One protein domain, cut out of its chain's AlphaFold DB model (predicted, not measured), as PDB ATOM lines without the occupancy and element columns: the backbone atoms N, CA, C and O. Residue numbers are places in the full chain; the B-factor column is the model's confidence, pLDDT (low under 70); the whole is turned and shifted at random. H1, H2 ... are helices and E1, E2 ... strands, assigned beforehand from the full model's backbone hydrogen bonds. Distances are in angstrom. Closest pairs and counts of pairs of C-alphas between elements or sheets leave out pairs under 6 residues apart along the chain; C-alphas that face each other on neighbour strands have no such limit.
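This is residues 314 to 430 of the 695 residues of the protein "Integral membrane regulatory protein" of Streptomyces xiamenensis (UniProt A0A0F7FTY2). One strongly twisted sheet of five strands is covered on one face by three helices, H2, H3 and H4, while a fourth helix, H1, lies away from them and only grazes the sheet. This makes two layers, helices on one face of a sheet; residues 360 to 366, of which 360 to 362 belong to H1, stick out. The printed part has 117 residues, with four named helices and five named strands in the order E1, E2, H1, H2, H3, E3, H4, E4, E5; the sheet runs E2, E1, E3, E5, E4 and is mixed. The class is mixed, helices and strands; the whole is compact, with a radius of gyration of the C-alphas of 13.9 A and spans of 40 by 30 by 29 A.

E1, residues 323 to 330, and E2, residues 340 to 346, form an antiparallel hairpin, with N 326 and O 344 within hydrogen-bond range at 2.8 A. H1, residues 355 to 362, is only just on the sheet, with 5 pairs of C-alphas within 10 A, and touches no helix. H2, residues 366 to 377, lies over E2 and E1 at a height over the sheet of 9.8 A. H3, residues 383 to 389, forms a helical hairpin with H2: they touch, closest at the C-alphas of Ala 371 and Gln 383, 5.9 A apart, and run opposite ways at a shallow tilt of 34 degrees, only just short of steep. E3, residues 392 to 397, is parallel to E1, with N 327 and O 396 2.8 A apart. H4, residues 403 to 410, lies over E3 and runs along the strands, at 15 degrees to E3 on the local plane. H2, with residues 375 to 377 alone, touches H4, about perpendicular at 76 degrees; their closest C-alphas, of Val 376 and Leu 405, are 6.4 A apart. E4, residues 415 to 421, and E5, residues 424 to 429, form an antiparallel hairpin, with N 418 and O 426 2.8 A apart. E5 is also antiparallel to E3, with N 395 and O 427 2.9 A apart. E3, H4 and E4 make a split strand-helix-strand unit, two strands running the same way with E5 between them, its crossover right-handed. In H1, H2, H3 and H4 every O i to N i+4 pair is within hydrogen-bond range.

E1 begins at C-alpha 323 (41.327, 22.440, -44.963) and is 22.8 A long; E2 measures 19.6 A, H1 10.8 A and H2 16.0 A. H3 measures 9.7 A, E3 13.7 A, H4 10.9 A and E4 17.6 A. E5, 16.9 A, ends at C-alpha 429 (37.795, 27.359, -35.983).

The C-alphas farthest apart, of Arg 319 and Ala 334, are 44.8 A from each other. The printed part has no cut, and no link is long. Residues 333 to 336, 380 to 381 and 422 to 423 have pLDDT under 70.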
ATOM      1  N   GLU A 314      33.776  25.136 -51.576       87.12
ATOM      2  CA  GLU A 314      34.121  26.359 -52.307       87.12
ATOM      3  C   GLU A 314      35.129  27.219 -51.534       87.12
ATOM      4  O   GLU A 314      36.145  27.633 -52.095       87.12
ATOM      5  N   GLU A 315      34.941  27.419 -50.227       86.38
ATOM      6  CA  GLU A 315      35.860  28.223 -49.413       86.38
ATOM      7  C   GLU A 315      37.267  27.614 -49.338       86.38
ATOM      8  O   GLU A 315      38.265  28.337 -49.343       86.38
ATOM      9  N   SER A 316      37.383  26.285 -49.351       85.88
ATOM     10  CA  SER A 316      38.682  25.603 -49.385       85.88
ATOM     11  C   SER A 316      39.472  25.831 -50.685       85.88
ATOM     12  O   SER A 316      40.686  25.629 -50.708       85.88
ATOM     13  N   SER A 317      38.799  26.269 -51.757       85.75
ATOM     14  CA  SER A 317      39.414  26.616 -53.046       85.75
ATOM     15  C   SER A 317      39.816  28.091 -53.154       85.75
ATOM     16  O   SER A 317      40.459  28.490 -54.125       85.75
ATOM     17  N   THR A 318      39.477  28.902 -52.147       89.56
ATOM     18  CA  THR A 318      39.840  30.323 -52.099       89.56
ATOM     19  C   THR A 318      41.337  30.519 -51.857       89.56
ATOM     20  O   THR A 318      42.107  29.572 -51.667       89.56
ATOM     21  N   ARG A 319      41.759  31.788 -51.830       91.44
ATOM     22  CA  ARG A 319      43.152  32.201 -51.629       91.44
ATOM     23  C   ARG A 319      43.789  31.639 -50.348       91.44
ATOM     24  O   ARG A 319      45.001  31.517 -50.296       91.44
ATOM     25  N   ASP A 320      43.005  31.303 -49.327       90.94
ATOM     26  CA  ASP A 320      43.553  30.808 -48.061       90.94
ATOM     27  C   ASP A 320      43.814  29.288 -48.095       90.94
ATOM     28  O   ASP A 320      44.497  28.770 -47.215       90.94
ATOM     29  N   GLN A 321      43.287  28.557 -49.092       92.81
ATOM     30  CA  GLN A 321      43.476  27.105 -49.276       92.81
ATOM     31  C   GLN A 321      43.207  26.273 -48.007       92.81
ATOM     32  O   GLN A 321      43.902  25.289 -47.711       92.81
ATOM     33  N   ALA A 322      42.197  26.701 -47.245       92.44
ATOM     34  CA  ALA A 322      41.818  26.109 -45.975       92.44
ATOM     35  C   ALA A 322      41.426  24.631 -46.114       92.44
ATOM     36  O   ALA A 322      40.900  24.194 -47.137       92.44
ATOM     37  N   ARG A 323      41.659  23.860 -45.056       94.56
ATOM     38  CA  ARG A 323      41.327  22.440 -44.963       94.56
ATOM     39  C   ARG A 323      40.148  22.214 -44.023       94.56
ATOM     40  O   ARG A 323      39.859  23.029 -43.142       94.56
ATOM     41  N   THR A 324      39.499  21.073 -44.211       94.50
ATOM     42  CA  THR A 324      38.450  20.561 -43.333       94.50
ATOM     43  C   THR A 324      38.948  19.291 -42.662       94.50
ATOM     44  O   THR A 324      39.406  18.369 -43.338       94.50
ATOM     45  N   LEU A 325      38.868  19.239 -41.338       94.69
ATOM     46  CA  LEU A 325      39.089  18.030 -40.558       94.69
ATOM     47  C   LEU A 325      37.767  17.267 -40.477       94.69
ATOM     48  O   LEU A 325      36.817  17.738 -39.858       94.69
ATOM     49  N   VAL A 326      37.696  16.104 -41.112       93.56
ATOM     50  CA  VAL A 326      36.526  15.225 -41.066       93.56
ATOM     51  C   VAL A 326      36.745  14.184 -39.978       93.56
ATOM     52  O   VAL A 326      37.757  13.489 -40.001       93.56
ATOM     53  N   LEU A 327      35.811  14.085 -39.037       93.50
ATOM     54  CA  LEU A 327      35.813  13.156 -37.914       93.50
ATOM     55  C   LEU A 327      34.677  12.148 -38.078       93.50
ATOM     56  O   LEU A 327      33.539  12.535 -38.344       93.50
ATOM     57  N   ALA A 328      34.969  10.873 -37.864       90.38
ATOM     58  CA  ALA A 328      33.965   9.824 -37.755       90.38
ATOM     59  C   ALA A 328      34.178   9.073 -36.439       90.38
ATOM     60  O   ALA A 328      35.246   8.498 -36.205       90.38
ATOM     61  N   GLY A 329      33.173   9.136 -35.568       87.88
ATOM     62  CA  GLY A 329      33.158   8.413 -34.303       87.88
ATOM     63  C   GLY A 329      32.456   7.070 -34.452       87.88
ATOM     64  O   GLY A 329      31.390   6.991 -35.057       87.88
ATOM     65  N   GLU A 330      33.034   6.033 -33.864       84.25
ATOM     66  CA  GLU A 330      32.473   4.690 -33.791       84.25
ATOM     67  C   GLU A 330      32.180   4.341 -32.325       84.25
ATOM     68  O   GLU A 330      32.922   4.718 -31.408       84.25
ATOM     69  N   SER A 331      31.061   3.653 -32.110       78.56
ATOM     70  CA  SER A 331      30.609   3.198 -30.799       78.56
ATOM     71  C   SER A 331      30.084   1.776 -30.938       78.56
ATOM     72  O   SER A 331      29.064   1.554 -31.588       78.56
ATOM     73  N   ASP A 332      30.804   0.826 -30.342       70.31
ATOM     74  CA  ASP A 332      30.381  -0.575 -30.245       70.31
ATOM     75  C   ASP A 332      29.571  -0.839 -28.960       70.31
ATOM     76  O   ASP A 332      28.926  -1.882 -28.812       70.31
ATOM     77  N   SER A 333      29.562   0.114 -28.024       64.88
ATOM     78  CA  SER A 333      28.842   0.025 -26.756       64.88
ATOM     79  C   SER A 333      27.389   0.487 -26.874       64.88
ATOM     80  O   SER A 333      27.065   1.528 -27.444       64.88
ATOM     81  N   ALA A 334      26.487  -0.259 -26.226       68.56
ATOM     82  CA  ALA A 334      25.077   0.118 -26.087       68.56
ATOM     83  C   ALA A 334      24.885   1.470 -25.365       68.56
ATOM     84  O   ALA A 334      23.839   2.106 -25.499       68.56
ATOM     85  N   ASP A 335      25.909   1.903 -24.628       68.81
ATOM     86  CA  ASP A 335      25.939   3.125 -23.830       68.81
ATOM     87  C   ASP A 335      26.176   4.379 -24.701       68.81
ATOM     88  O   ASP A 335      25.999   5.504 -24.231       68.81
ATOM     89  N   GLY A 336      26.536   4.198 -25.982       67.31
ATOM     90  CA  GLY A 336      26.694   5.275 -26.962       67.31
ATOM     91  C   GLY A 336      27.915   6.165 -26.728       67.31
ATOM     92  O   GLY A 336      27.926   7.311 -27.192       67.31
ATOM     93  N   LEU A 337      28.908   5.667 -25.987       71.94
ATOM     94  CA  LEU A 337      30.178   6.351 -25.755       71.94
ATOM     95  C   LEU A 337      31.088   6.201 -26.972       71.94
ATOM     96  O   LEU A 337      31.070   5.177 -27.661       71.94
ATOM     97  N   THR A 338      31.881   7.232 -27.245       76.62
ATOM     98  CA  THR A 338      32.808   7.198 -28.385       76.62
ATOM     99  C   THR A 338      34.041   6.376 -28.019       76.62
ATOM    100  O   THR A 338      34.843   6.805 -27.195       76.62
ATOM    101  N   GLU A 339      34.212   5.204 -28.631       81.94
ATOM    102  CA  GLU A 339      35.353   4.320 -28.341       81.94
ATOM    103  C   GLU A 339      36.525   4.571 -29.282       81.94
ATOM    104  O   GLU A 339      37.690   4.515 -28.884       81.94
ATOM    105  N   ARG A 340      36.215   4.864 -30.545       87.06
ATOM    106  CA  ARG A 340      37.211   5.121 -31.577       87.06
ATOM    107  C   ARG A 340      36.788   6.323 -32.399       87.06
ATOM    108  O   ARG A 340      35.648   6.410 -32.842       87.06
ATOM    109  N   VAL A 341      37.726   7.234 -32.632       90.00
ATOM    110  CA  VAL A 341      37.561   8.309 -33.613       90.00
ATOM    111  C   VAL A 341      38.585   8.122 -34.711       90.00
ATOM    112  O   VAL A 341      39.777   7.973 -34.454       90.00
ATOM    113  N   THR A 342      38.097   8.131 -35.942       90.50
ATOM    114  CA  THR A 342      38.931   8.226 -37.135       90.50
ATOM    115  C   THR A 342      38.837   9.642 -37.678       90.50
ATOM    116  O   THR A 342      37.802  10.302 -37.547       90.50
ATOM    117  N   TYR A 343      39.928  10.128 -38.261       91.44
ATOM    118  CA  TYR A 343      39.955  11.453 -38.853       91.44
ATOM    119  C   TYR A 343      40.579  11.431 -40.243       91.44
ATOM    120  O   TYR A 343      41.374  10.559 -40.592       91.44
ATOM    121  N   THR A 344      40.200  12.401 -41.067       91.12
ATOM    122  CA  THR A 344      40.824  12.652 -42.364       91.12
ATOM    123  C   THR A 344      40.873  14.148 -42.605       91.12
ATOM    124  O   THR A 344      39.895  14.862 -42.388       91.12
ATOM    125  N   LEU A 345      42.022  14.629 -43.064       91.44
ATOM    126  CA  LEU A 345      42.213  16.025 -43.415       91.44
ATOM    127  C   LEU A 345      42.001  16.199 -44.922       91.44
ATOM    128  O   LEU A 345      42.749  15.640 -45.721       91.44
ATOM    129  N   VAL A 346      40.979  16.959 -45.314       91.44
ATOM    130  CA  VAL A 346      40.577  17.117 -46.722       91.44
ATOM    131  C   VAL A 346      40.629  18.576 -47.171       91.44
ATOM    132  O   VAL A 346      40.438  19.504 -46.382       91.44
ATOM    133  N   ARG A 347      40.849  18.782 -48.471       88.94
ATOM    134  CA  ARG A 347      40.664  20.065 -49.165       88.94
ATOM    135  C   ARG A 347      39.651  19.861 -50.294       88.94
ATOM    136  O   ARG A 347      39.569  18.775 -50.863       88.94
ATOM    137  N   GLY A 348      38.887  20.888 -50.640       88.06
ATOM    138  CA  GLY A 348      37.842  20.797 -51.655       88.06
ATOM    139  C   GLY A 348      36.612  20.061 -51.140       88.06
ATOM    140  O   GLY A 348      36.242  20.148 -49.974       88.06
ATOM    141  N   SER A 349      35.995  19.295 -52.033       83.88
ATOM    142  CA  SER A 349      34.754  18.561 -51.792       83.88
ATOM    143  C   SER A 349      34.886  17.323 -50.893       83.88
ATOM    144  O   SER A 349      33.888  16.646 -50.677       83.88
ATOM    145  N   GLY A 350      36.079  16.985 -50.395       85.25
ATOM    146  CA  GLY A 350      36.322  15.787 -49.583       85.25
ATOM    147  C   GLY A 350      37.371  14.845 -50.174       85.25
ATOM    148  O   GLY A 350      37.999  15.156 -51.188       85.25
ATOM    149  N   ALA A 351      37.553  13.688 -49.530       84.44
ATOM    150  CA  ALA A 351      38.546  12.696 -49.935       84.44
ATOM    151  C   ALA A 351      38.169  12.005 -51.256       84.44
ATOM    152  O   ALA A 351      37.008  11.677 -51.516       84.44
ATOM    153  N   ARG A 352      39.176  11.740 -52.085       83.38
ATOM    154  CA  ARG A 352      39.067  11.036 -53.362       83.38
ATOM    155  C   ARG A 352      39.716   9.660 -53.275       83.38
ATOM    156  O   ARG A 352      40.553   9.370 -52.423       83.38
ATOM    157  N   LEU A 353      39.325   8.782 -54.197       79.81
ATOM    158  CA  LEU A 353      39.974   7.484 -54.330       79.81
ATOM    159  C   LEU A 353      41.456   7.684 -54.686       79.81
ATOM    160  O   LEU A 353      41.762   8.367 -55.662       79.81
ATOM    161  N   GLY A 354      42.340   7.046 -53.921       81.06
ATOM    162  CA  GLY A 354      43.793   7.191 -54.032       81.06
ATOM    163  C   GLY A 354      44.400   8.087 -52.950       81.06
ATOM    164  O   GLY A 354      45.557   7.881 -52.597       81.06
ATOM    165  N   ASP A 355      43.624   8.991 -52.336       84.44
ATOM    166  CA  ASP A 355      44.142   9.897 -51.298       84.44
ATOM    167  C   ASP A 355      44.662   9.127 -50.076       84.44
ATOM    168  O   ASP A 355      45.670   9.503 -49.494       84.44
ATOM    169  N   ALA A 356      44.034   7.999 -49.726       80.44
ATOM    170  CA  ALA A 356      44.494   7.133 -48.639       80.44
ATOM    171  C   ALA A 356      45.860   6.476 -48.926       80.44
ATOM    172  O   ALA A 356      46.640   6.241 -48.004       80.44
ATOM    173  N   ASP A 357      46.158   6.174 -50.194       79.25
ATOM    174  CA  ASP A 357      47.456   5.615 -50.584       79.25
ATOM    175  C   ASP A 357      48.543   6.695 -50.565       79.25
ATOM    176  O   ASP A 357      49.657   6.424 -50.123       79.25
ATOM    177  N   VAL A 358      48.203   7.929 -50.954       82.38
ATOM    178  CA  VAL A 358      49.095   9.094 -50.832       82.38
ATOM    179  C   VAL A 358      49.350   9.437 -49.363       82.38
ATOM    180  O   VAL A 358      50.499   9.620 -48.973       82.38
ATOM    181  N   ALA A 359      48.310   9.455 -48.527       82.56
ATOM    182  CA  ALA A 359      48.432   9.710 -47.093       82.56
ATOM    183  C   ALA A 359      49.354   8.690 -46.406       82.56
ATOM    184  O   ALA A 359      50.170   9.064 -45.570       82.56
ATOM    185  N   ARG A 360      49.301   7.411 -46.809       78.75
ATOM    186  CA  ARG A 360      50.215   6.378 -46.295       78.75
ATOM    187  C   ARG A 360      51.682   6.682 -46.604       78.75
ATOM    188  O   ARG A 360      52.531   6.404 -45.764       78.75
ATOM    189  N   LEU A 361      51.983   7.230 -47.784       79.00
ATOM    190  CA  LEU A 361      53.355   7.582 -48.169       79.00
ATOM    191  C   LEU A 361      53.924   8.727 -47.323       79.00
ATOM    192  O   LEU A 361      55.132   8.771 -47.115       79.00
ATOM    193  N   LEU A 362      53.064   9.624 -46.830       79.12
ATOM    194  CA  LEU A 362      53.454  10.728 -45.947       79.12
ATOM    195  C   LEU A 362      53.741  10.261 -44.509       79.12
ATOM    196  O   LEU A 362      54.462  10.940 -43.783       79.12
ATOM    197  N   GLY A 363      53.226   9.093 -44.113       79.94
ATOM    198  CA  GLY A 363      53.359   8.561 -42.758       79.94
ATOM    199  C   GLY A 363      52.357   9.162 -41.768       79.94
ATOM    200  O   GLY A 363      51.477   9.941 -42.127       79.94
ATOM    201  N   GLU A 364      52.458   8.747 -40.505       82.25
ATOM    202  CA  GLU A 364      51.584   9.234 -39.435       82.25
ATOM    203  C   GLU A 364      52.088  10.567 -38.869       82.25
ATOM    204  O   GLU A 364      53.234  10.676 -38.427       82.25
ATOM    205  N   ASP A 365      51.202  11.562 -38.803       88.50
ATOM    206  CA  ASP A 365      51.461  12.803 -38.083       88.50
ATOM    207  C   ASP A 365      51.022  12.666 -36.619       88.50
ATOM    208  O   ASP A 365      49.846  12.804 -36.262       88.50
ATOM    209  N   THR A 366      51.985  12.368 -35.747       89.62
ATOM    210  CA  THR A 366      51.722  12.184 -34.310       89.62
ATOM    211  C   THR A 366      51.296  13.472 -33.603       89.62
ATOM    212  O   THR A 366      50.602  13.406 -32.586       89.62
ATOM    213  N   ALA A 367      51.692  14.644 -34.111       89.25
ATOM    214  CA  ALA A 367      51.336  15.926 -33.517       89.25
ATOM    215  C   ALA A 367      49.882  16.274 -33.841       89.25
ATOM    216  O   ALA A 367      49.119  16.588 -32.925       89.25
ATOM    217  N   LEU A 368      49.473  16.123 -35.105       91.31
ATOM    218  CA  LEU A 368      48.073  16.256 -35.506       91.31
ATOM    219  C   LEU A 368      47.193  15.214 -34.807       91.31
ATOM    220  O   LEU A 368      46.153  15.565 -34.259       91.31
ATOM    221  N   THR A 369      47.625  13.950 -34.758       92.31
ATOM    222  CA  THR A 369      46.871  12.870 -34.095       92.31
ATOM    223  C   THR A 369      46.634  13.170 -32.616       92.31
ATOM    224  O   THR A 369      45.518  12.996 -32.127       92.31
ATOM    225  N   ARG A 370      47.651  13.678 -31.906       90.81
ATOM    226  CA  ARG A 370      47.507  14.102 -30.508       90.81
ATOM    227  C   ARG A 370      46.541  15.280 -30.375       90.81
ATOM    228  O   ARG A 370      45.653  15.211 -29.538       90.81
ATOM    229  N   ALA A 371      46.661  16.296 -31.231       91.19
ATOM    230  CA  ALA A 371      45.776  17.460 -31.200       91.19
ATOM    231  C   ALA A 371      44.303  17.087 -31.441       91.19
ATOM    232  O   ALA A 371      43.410  17.575 -30.752       91.19
ATOM    233  N   VAL A 372      44.041  16.170 -32.379       93.31
ATOM    234  CA  VAL A 372      42.694  15.625 -32.617       93.31
ATOM    235  C   VAL A 372      42.214  14.802 -31.420       93.31
ATOM    236  O   VAL A 372      41.060  14.938 -31.021       93.31
ATOM    237  N   GLY A 373      43.081  13.983 -30.819       91.69
ATOM    238  CA  GLY A 373      42.757  13.220 -29.611       91.69
ATOM    239  C   GLY A 373      42.365  14.117 -28.434       91.69
ATOM    240  O   GLY A 373      41.326  13.900 -27.817       91.69
ATOM    241  N   ASP A 374      43.147  15.165 -28.178       90.31
ATOM    242  CA  ASP A 374      42.888  16.158 -27.131       90.31
ATOM    243  C   ASP A 374      41.597  16.951 -27.399       90.31
ATOM    244  O   ASP A 374      40.784  17.174 -26.498       90.31
ATOM    245  N   LEU A 375      41.356  17.325 -28.662       91.75
ATOM    246  CA  LEU A 375      40.123  17.986 -29.087       91.75
ATOM    247  C   LEU A 375      38.887  17.125 -28.788       91.75
ATOM    248  O   LEU A 375      37.911  17.607 -28.217       91.75
ATOM    249  N   VAL A 376      38.936  15.845 -29.161       90.88
ATOM    250  CA  VAL A 376      37.847  14.880 -28.953       90.88
ATOM    251  C   VAL A 376      37.658  14.538 -27.472       90.88
ATOM    252  O   VAL A 376      36.535  14.272 -27.050       90.88
ATOM    253  N   ALA A 377      38.729  14.570 -26.676       87.81
ATOM    254  CA  ALA A 377      38.682  14.350 -25.231       87.81
ATOM    255  C   ALA A 377      38.183  15.576 -24.439       87.81
ATOM    256  O   ALA A 377      37.942  15.473 -23.236       87.81
ATOM    257  N   GLY A 378      38.027  16.735 -25.089       82.19
ATOM    258  CA  GLY A 378      37.569  17.969 -24.449       82.19
ATOM    259  C   GLY A 378      38.647  18.710 -23.658       82.19
ATOM    260  O   GLY A 378      38.320  19.594 -22.869       82.19
ATOM    261  N   SER A 379      39.932  18.410 -23.878       79.06
ATOM    262  CA  SER A 379      41.077  19.131 -23.291       79.06
ATOM    263  C   SER A 379      41.525  20.332 -24.152       79.06
ATOM    264  O   SER A 379      42.678  20.754 -24.121       79.06
ATOM    265  N   GLY A 380      40.595  20.903 -24.926       62.59
ATOM    266  CA  GLY A 380      40.840  21.700 -26.131       62.59
ATOM    267  C   GLY A 380      41.383  23.132 -26.002       62.59
ATOM    268  O   GLY A 380      41.291  23.855 -26.989       62.59
ATOM    269  N   ALA A 381      41.907  23.576 -24.854       62.31
ATOM    270  CA  ALA A 381      42.200  25.003 -24.621       62.31
ATOM    271  C   ALA A 381      43.154  25.634 -25.665       62.31
ATOM    272  O   ALA A 381      42.887  26.747 -26.107       62.31
ATOM    273  N   ASP A 382      44.169  24.890 -26.125       73.38
ATOM    274  CA  ASP A 382      45.164  25.349 -27.117       73.38
ATOM    275  C   ASP A 382      45.029  24.642 -28.489       73.38
ATOM    276  O   ASP A 382      45.823  24.838 -29.410       73.38
ATOM    277  N   GLN A 383      44.016  23.784 -28.660       81.75
ATOM    278  CA  GLN A 383      43.948  22.878 -29.816       81.75
ATOM    279  C   GLN A 383      43.476  23.573 -31.095       81.75
ATOM    280  O   GLN A 383      43.817  23.150 -32.197       81.75
ATOM    281  N   THR A 384      42.723  24.666 -30.983       83.25
ATOM    282  CA  THR A 384      42.287  25.462 -32.140       83.25
ATOM    283  C   THR A 384      43.460  26.155 -32.833       83.25
ATOM    284  O   THR A 384      43.473  26.230 -34.062       83.25
ATOM    285  N   GLU A 385      44.492  26.552 -32.083       87.81
ATOM    286  CA  GLU A 385      45.746  27.069 -32.635       87.81
ATOM    287  C   GLU A 385      46.553  25.964 -33.331       87.81
ATOM    288  O   GLU A 385      47.048  26.162 -34.446       87.81
ATOM    289  N   ALA A 386      46.609  24.766 -32.737       89.94
ATOM    290  CA  ALA A 386      47.216  23.602 -33.379       89.94
ATOM    291  C   ALA A 386      46.513  23.271 -34.708       89.94
ATOM    292  O   ALA A 386      47.169  23.146 -35.740       89.94
ATOM    293  N   LEU A 387      45.177  23.226 -34.730       93.06
ATOM    294  CA  LEU A 387      44.384  23.038 -35.952       93.06
ATOM    295  C   LEU A 387      44.638  24.150 -36.986       93.06
ATOM    296  O   LEU A 387      44.819  23.865 -38.174       93.06
ATOM    297  N   ALA A 388      44.717  25.407 -36.547       91.62
ATOM    298  CA  ALA A 388      45.047  26.538 -37.408       91.62
ATOM    299  C   ALA A 388      46.442  26.403 -38.043       91.62
ATOM    300  O   ALA A 388      46.629  26.795 -39.199       91.62
ATOM    301  N   ALA A 389      47.410  25.797 -37.343       92.94
ATOM    302  CA  ALA A 389      48.733  25.499 -37.890       92.94
ATOM    303  C   ALA A 389      48.691  24.521 -39.076       92.94
ATOM    304  O   ALA A 389      49.458  24.686 -40.022       92.94
ATOM    305  N   TYR A 390      47.736  23.586 -39.083       94.31
ATOM    306  CA  TYR A 390      47.461  22.674 -40.204       94.31
ATOM    307  C   TYR A 390      46.533  23.269 -41.278       94.31
ATOM    308  O   TYR A 390      46.085  22.552 -42.179       94.31
ATOM    309  N   ALA A 391      46.249  24.575 -41.201       95.06
ATOM    310  CA  ALA A 391      45.285  25.295 -42.033       95.06
ATOM    311  C   ALA A 391      43.848  24.749 -41.936       95.06
ATOM    312  O   ALA A 391      43.069  24.882 -42.882       95.06
ATOM    313  N   VAL A 392      43.471  24.139 -40.808       95.75
ATOM    314  CA  VAL A 392      42.108  23.645 -40.574       95.75
ATOM    315  C   VAL A 392      41.196  24.819 -40.231       95.75
ATOM    316  O   VAL A 392      41.317  25.422 -39.170       95.75
ATOM    317  N   ARG A 393      40.254  25.136 -41.122       94.94
ATOM    318  CA  ARG A 393      39.196  26.135 -40.870       94.94
ATOM    319  C   ARG A 393      37.948  25.487 -40.287       94.94
ATOM    320  O   ARG A 393      37.236  26.112 -39.503       94.94
ATOM    321  N   TYR A 394      37.676  24.257 -40.705       95.19
ATOM    322  CA  TYR A 394      36.422  23.571 -40.447       95.19
ATOM    323  C   TYR A 394      36.657  22.203 -39.827       95.19
ATOM    324  O   TYR A 394      37.555  21.478 -40.247       95.19
ATOM    325  N   VAL A 395      35.816  21.842 -38.861       95.19
ATOM    326  CA  VAL A 395      35.729  20.493 -38.301       95.19
ATOM    327  C   VAL A 395      34.344  19.956 -38.636       95.19
ATOM    328  O   VAL A 395      33.343  20.563 -38.261       95.19
ATOM    329  N   LEU A 396      34.281  18.852 -39.373       94.19
ATOM    330  CA  LEU A 396      33.045  18.187 -39.773       94.19
ATOM    331  C   LEU A 396      32.958  16.839 -39.065       94.19
ATOM    332  O   LEU A 396      33.820  15.990 -39.260       94.19
ATOM    333  N   VAL A 397      31.902  16.614 -38.293       93.69
ATOM    334  CA  VAL A 397      31.582  15.294 -37.738       93.69
ATOM    335  C   VAL A 397      30.601  14.599 -38.676       93.69
ATOM    336  O   VAL A 397      29.540  15.153 -38.975       93.69
ATOM    337  N   GLN A 398      30.965  13.404 -39.147       88.62
ATOM    338  CA  GLN A 398      30.147  12.597 -40.049       88.62
ATOM    339  C   GLN A 398      28.872  12.090 -39.370       88.62
ATOM    340  O   GLN A 398      28.848  11.830 -38.162       88.62
ATOM    341  N   ASP A 399      27.833  11.902 -40.186       83.94
ATOM    342  CA  ASP A 399      26.602  11.227 -39.781       83.94
ATOM    343  C   ASP A 399      26.893   9.826 -39.209       83.94
ATOM    344  O   ASP A 399      27.866   9.169 -39.581       83.94
ATOM    345  N   GLY A 400      26.071   9.389 -38.256       82.06
ATOM    346  CA  GLY A 400      26.261   8.151 -37.494       82.06
ATOM    347  C   GLY A 400      27.213   8.267 -36.297       82.06
ATOM    348  O   GLY A 400      27.237   7.360 -35.468       82.06
ATOM    349  N   SER A 401      27.939   9.382 -36.144       88.00
ATOM    350  CA  SER A 401      28.840   9.577 -35.000       88.00
ATOM    351  C   SER A 401      28.078   9.786 -33.675       88.00
ATOM    352  O   SER A 401      27.036  10.466 -33.652       88.00
ATOM    353  N   PRO A 402      28.610   9.299 -32.534       88.31
ATOM    354  CA  PRO A 402      27.979   9.457 -31.227       88.31
ATOM    355  C   PRO A 402      27.663  10.911 -30.861       88.31
ATOM    356  O   PRO A 402      28.386  11.854 -31.188       88.31
ATOM    357  N   ALA A 403      26.563  11.115 -30.131       87.56
ATOM    358  CA  ALA A 403      26.144  12.449 -29.696       87.56
ATOM    359  C   ALA A 403      27.121  13.099 -28.700       87.56
ATOM    360  O   ALA A 403      27.142  14.322 -28.581       87.56
ATOM    361  N   GLU A 404      27.903  12.293 -27.982       88.38
ATOM    362  CA  GLU A 404      28.922  12.758 -27.041       88.38
ATOM    363  C   GLU A 404      30.016  13.575 -27.733       88.38
ATOM    364  O   GLU A 404      30.274  14.699 -27.308       88.38
ATOM    365  N   LEU A 405      30.564  13.075 -28.846       89.62
ATOM    366  CA  LEU A 405      31.576  13.778 -29.638       89.62
ATOM    367  C   LEU A 405      31.120  15.201 -30.000       89.62
ATOM    368  O   LEU A 405      31.864  16.168 -29.863       89.62
ATOM    369  N   ARG A 406      29.851  15.352 -30.392       91.00
ATOM    370  CA  ARG A 406      29.268  16.656 -30.741       91.00
ATOM    371  C   ARG A 406      29.143  17.587 -29.533       91.00
ATOM    372  O   ARG A 406      29.369  18.785 -29.669       91.00
ATOM    373  N   ARG A 407      28.799  17.045 -28.359       90.25
ATOM    374  CA  ARG A 407      28.710  17.812 -27.105       90.25
ATOM    375  C   ARG A 407      30.074  18.338 -26.672       90.25
ATOM    376  O   ARG A 407      30.158  19.491 -26.267       90.25
ATOM    377  N   VAL A 408      31.126  17.529 -26.804       91.75
ATOM    378  CA  VAL A 408      32.496  17.956 -26.487       91.75
ATOM    379  C   VAL A 408      32.908  19.141 -27.364       91.75
ATOM    380  O   VAL A 408      33.331  20.179 -26.845       91.75
ATOM    381  N   LEU A 409      32.696  19.037 -28.680       92.12
ATOM    382  CA  LEU A 409      33.041  20.103 -29.626       92.12
ATOM    383  C   LEU A 409      32.238  21.394 -29.395       92.12
ATOM    384  O   LEU A 409      32.783  22.478 -29.565       92.12
ATOM    385  N   ASP A 410      30.981  21.305 -28.947       91.75
ATOM    386  CA  ASP A 410      30.180  22.488 -28.580       91.75
ATOM    387  C   ASP A 410      30.717  23.241 -27.368       91.75
ATOM    388  O   ASP A 410      30.526  24.450 -27.255       91.75
ATOM    389  N   THR A 411      31.364  22.526 -26.451       91.00
ATOM    390  CA  THR A 411      31.961  23.111 -25.245       91.00
ATOM    391  C   THR A 411      33.414  23.531 -25.434       91.00
ATOM    392  O   THR A 411      34.014  24.069 -24.507       91.00
ATOM    393  N   THR A 412      33.992  23.293 -26.614       91.00
ATOM    394  CA  THR A 412      35.402  23.574 -26.887       91.00
ATOM    395  C   THR A 412      35.612  25.057 -27.217       91.00
ATOM    396  O   THR A 412      35.042  25.549 -28.195       91.00
ATOM    397  N   PRO A 413      36.444  25.790 -26.453       89.44
ATOM    398  CA  PRO A 413      36.765  27.182 -26.756       89.44
ATOM    399  C   PRO A 413      37.404  27.353 -28.142       89.44
ATOM    400  O   PRO A 413      38.232  26.549 -28.563       89.44
ATOM    401  N   GLY A 414      37.025  28.416 -28.856       88.88
ATOM    402  CA  GLY A 414      37.531  28.717 -30.201       88.88
ATOM    403  C   GLY A 414      36.915  27.871 -31.324       88.88
ATOM    404  O   GLY A 414      37.329  28.003 -32.476       88.88
ATOM    405  N   LEU A 415      35.926  27.022 -31.022       92.94
ATOM    406  CA  LEU A 415      35.059  26.399 -32.018       92.94
ATOM    407  C   LEU A 415      33.666  27.024 -31.988       92.94
ATOM    408  O   LEU A 415      33.025  27.128 -30.946       92.94
ATOM    409  N   LYS A 416      33.157  27.371 -33.170       93.62
ATOM    410  CA  LYS A 416      31.793  27.866 -33.352       93.62
ATOM    411  C   LYS A 416      31.006  26.935 -34.254       93.62
ATOM    412  O   LYS A 416      31.334  26.785 -35.430       93.62
ATOM    413  N   ARG A 417      29.933  26.344 -33.730       93.81
ATOM    414  CA  ARG A 417      29.011  25.535 -34.536       93.81
ATOM    415  C   ARG A 417      28.363  26.405 -35.618       93.81
ATOM    416  O   ARG A 417      27.836  27.476 -35.320       93.81
ATOM    417  N   LEU A 418      28.404  25.935 -36.862       92.00
ATOM    418  CA  LEU A 418      27.801  26.605 -38.016       92.00
ATOM    419  C   LEU A 418      26.502  25.947 -38.459       92.00
ATOM    420  O   LEU A 418      25.519  26.643 -38.695       92.00
ATOM    421  N   SER A 419      26.502  24.622 -38.587       86.50
ATOM    422  CA  SER A 419      25.339  23.883 -39.068       86.50
ATOM    423  C   SER A 419      25.259  22.486 -38.465       86.50
ATOM    424  O   SER A 419      26.234  21.933 -37.948       86.50
ATOM    425  N   GLN A 420      24.055  21.930 -38.533       82.00
ATOM    426  CA  GLN A 420      23.763  20.533 -38.269       82.00
ATOM    427  C   GLN A 420      22.677  20.116 -39.261       82.00
ATOM    428  O   GLN A 420      21.519  20.498 -39.106       82.00
ATOM    429  N   GLU A 421      23.068  19.376 -40.291       71.44
ATOM    430  CA  GLU A 421      22.200  18.923 -41.381       71.44
ATOM    431  C   GLU A 421      22.487  17.449 -41.654       71.44
ATOM    432  O   GLU A 421      23.619  16.995 -41.489       71.44
ATOM    433  N   ASP A 422      21.445  16.699 -42.026       67.12
ATOM    434  CA  ASP A 422      21.541  15.297 -42.456       67.12
ATOM    435  C   ASP A 422      22.356  14.391 -41.514       67.12
ATOM    436  O   ASP A 422      23.109  13.526 -41.944       67.12
ATOM    437  N   GLY A 423      22.236  14.623 -40.201       69.12
ATOM    438  CA  GLY A 423      22.915  13.840 -39.162       69.12
ATOM    439  C   GLY A 423      24.395  14.185 -38.934       69.12
ATOM    440  O   GLY A 423      24.938  13.846 -37.881       69.12
ATOM    441  N   GLY A 424      25.018  14.950 -39.836       84.06
ATOM    442  CA  GLY A 424      26.337  15.553 -39.650       84.06
ATOM    443  C   GLY A 424      26.291  16.884 -38.891       84.06
ATOM    444  O   GLY A 424      25.240  17.509 -38.724       84.06
ATOM    445  N   ALA A 425      27.448  17.341 -38.411       91.62
ATOM    446  CA  ALA A 425      27.581  18.641 -37.751       91.62
ATOM    447  C   ALA A 425      28.903  19.323 -38.118       91.62
ATOM    448  O   ALA A 425      29.924  18.655 -38.276       91.62
ATOM    449  N   LEU A 426      28.880  20.649 -38.254       94.25
ATOM    450  CA  LEU A 426      30.015  21.445 -38.716       94.25
ATOM    451  C   LEU A 426      30.348  22.563 -37.723       94.25
ATOM    452  O   LEU A 426      29.479  23.348 -37.332       94.25
ATOM    453  N   TRP A 427      31.632  22.690 -37.399       95.12
ATOM    454  CA  TRP A 427      32.196  23.768 -36.593       95.12
ATOM    455  C   TRP A 427      33.246  24.534 -37.388       95.12
ATOM    456  O   TRP A 427      33.963  23.971 -38.215       95.12
ATOM    457  N   ARG A 428      33.352  25.830 -37.106       94.88
ATOM    458  CA  ARG A 428      34.397  26.723 -37.598       94.88
ATOM    459  C   ARG A 428      35.406  26.990 -36.490       94.88
ATOM    460  O   ARG A 428      35.011  27.290 -35.368       94.88
ATOM    461  N   VAL A 429      36.686  26.934 -36.838       94.25
ATOM    462  CA  VAL A 429      37.795  27.359 -35.983       94.25
ATOM    463  C   VAL A 429      37.870  28.888 -35.996       94.25
ATOM    464  O   VAL A 429      37.981  29.508 -37.058       94.25
ATOM    465  N   GLU A 430      37.793  29.510 -34.821       90.56
ATOM    466  CA  GLU A 430      37.848  30.964 -34.624       90.56
ATOM    467  C   GLU A 430      39.297  31.464 -34.542       90.56
ATOM    468  O   GLU A 430      39.717  32.115 -33.590       90.56
TER     469      GLU A 430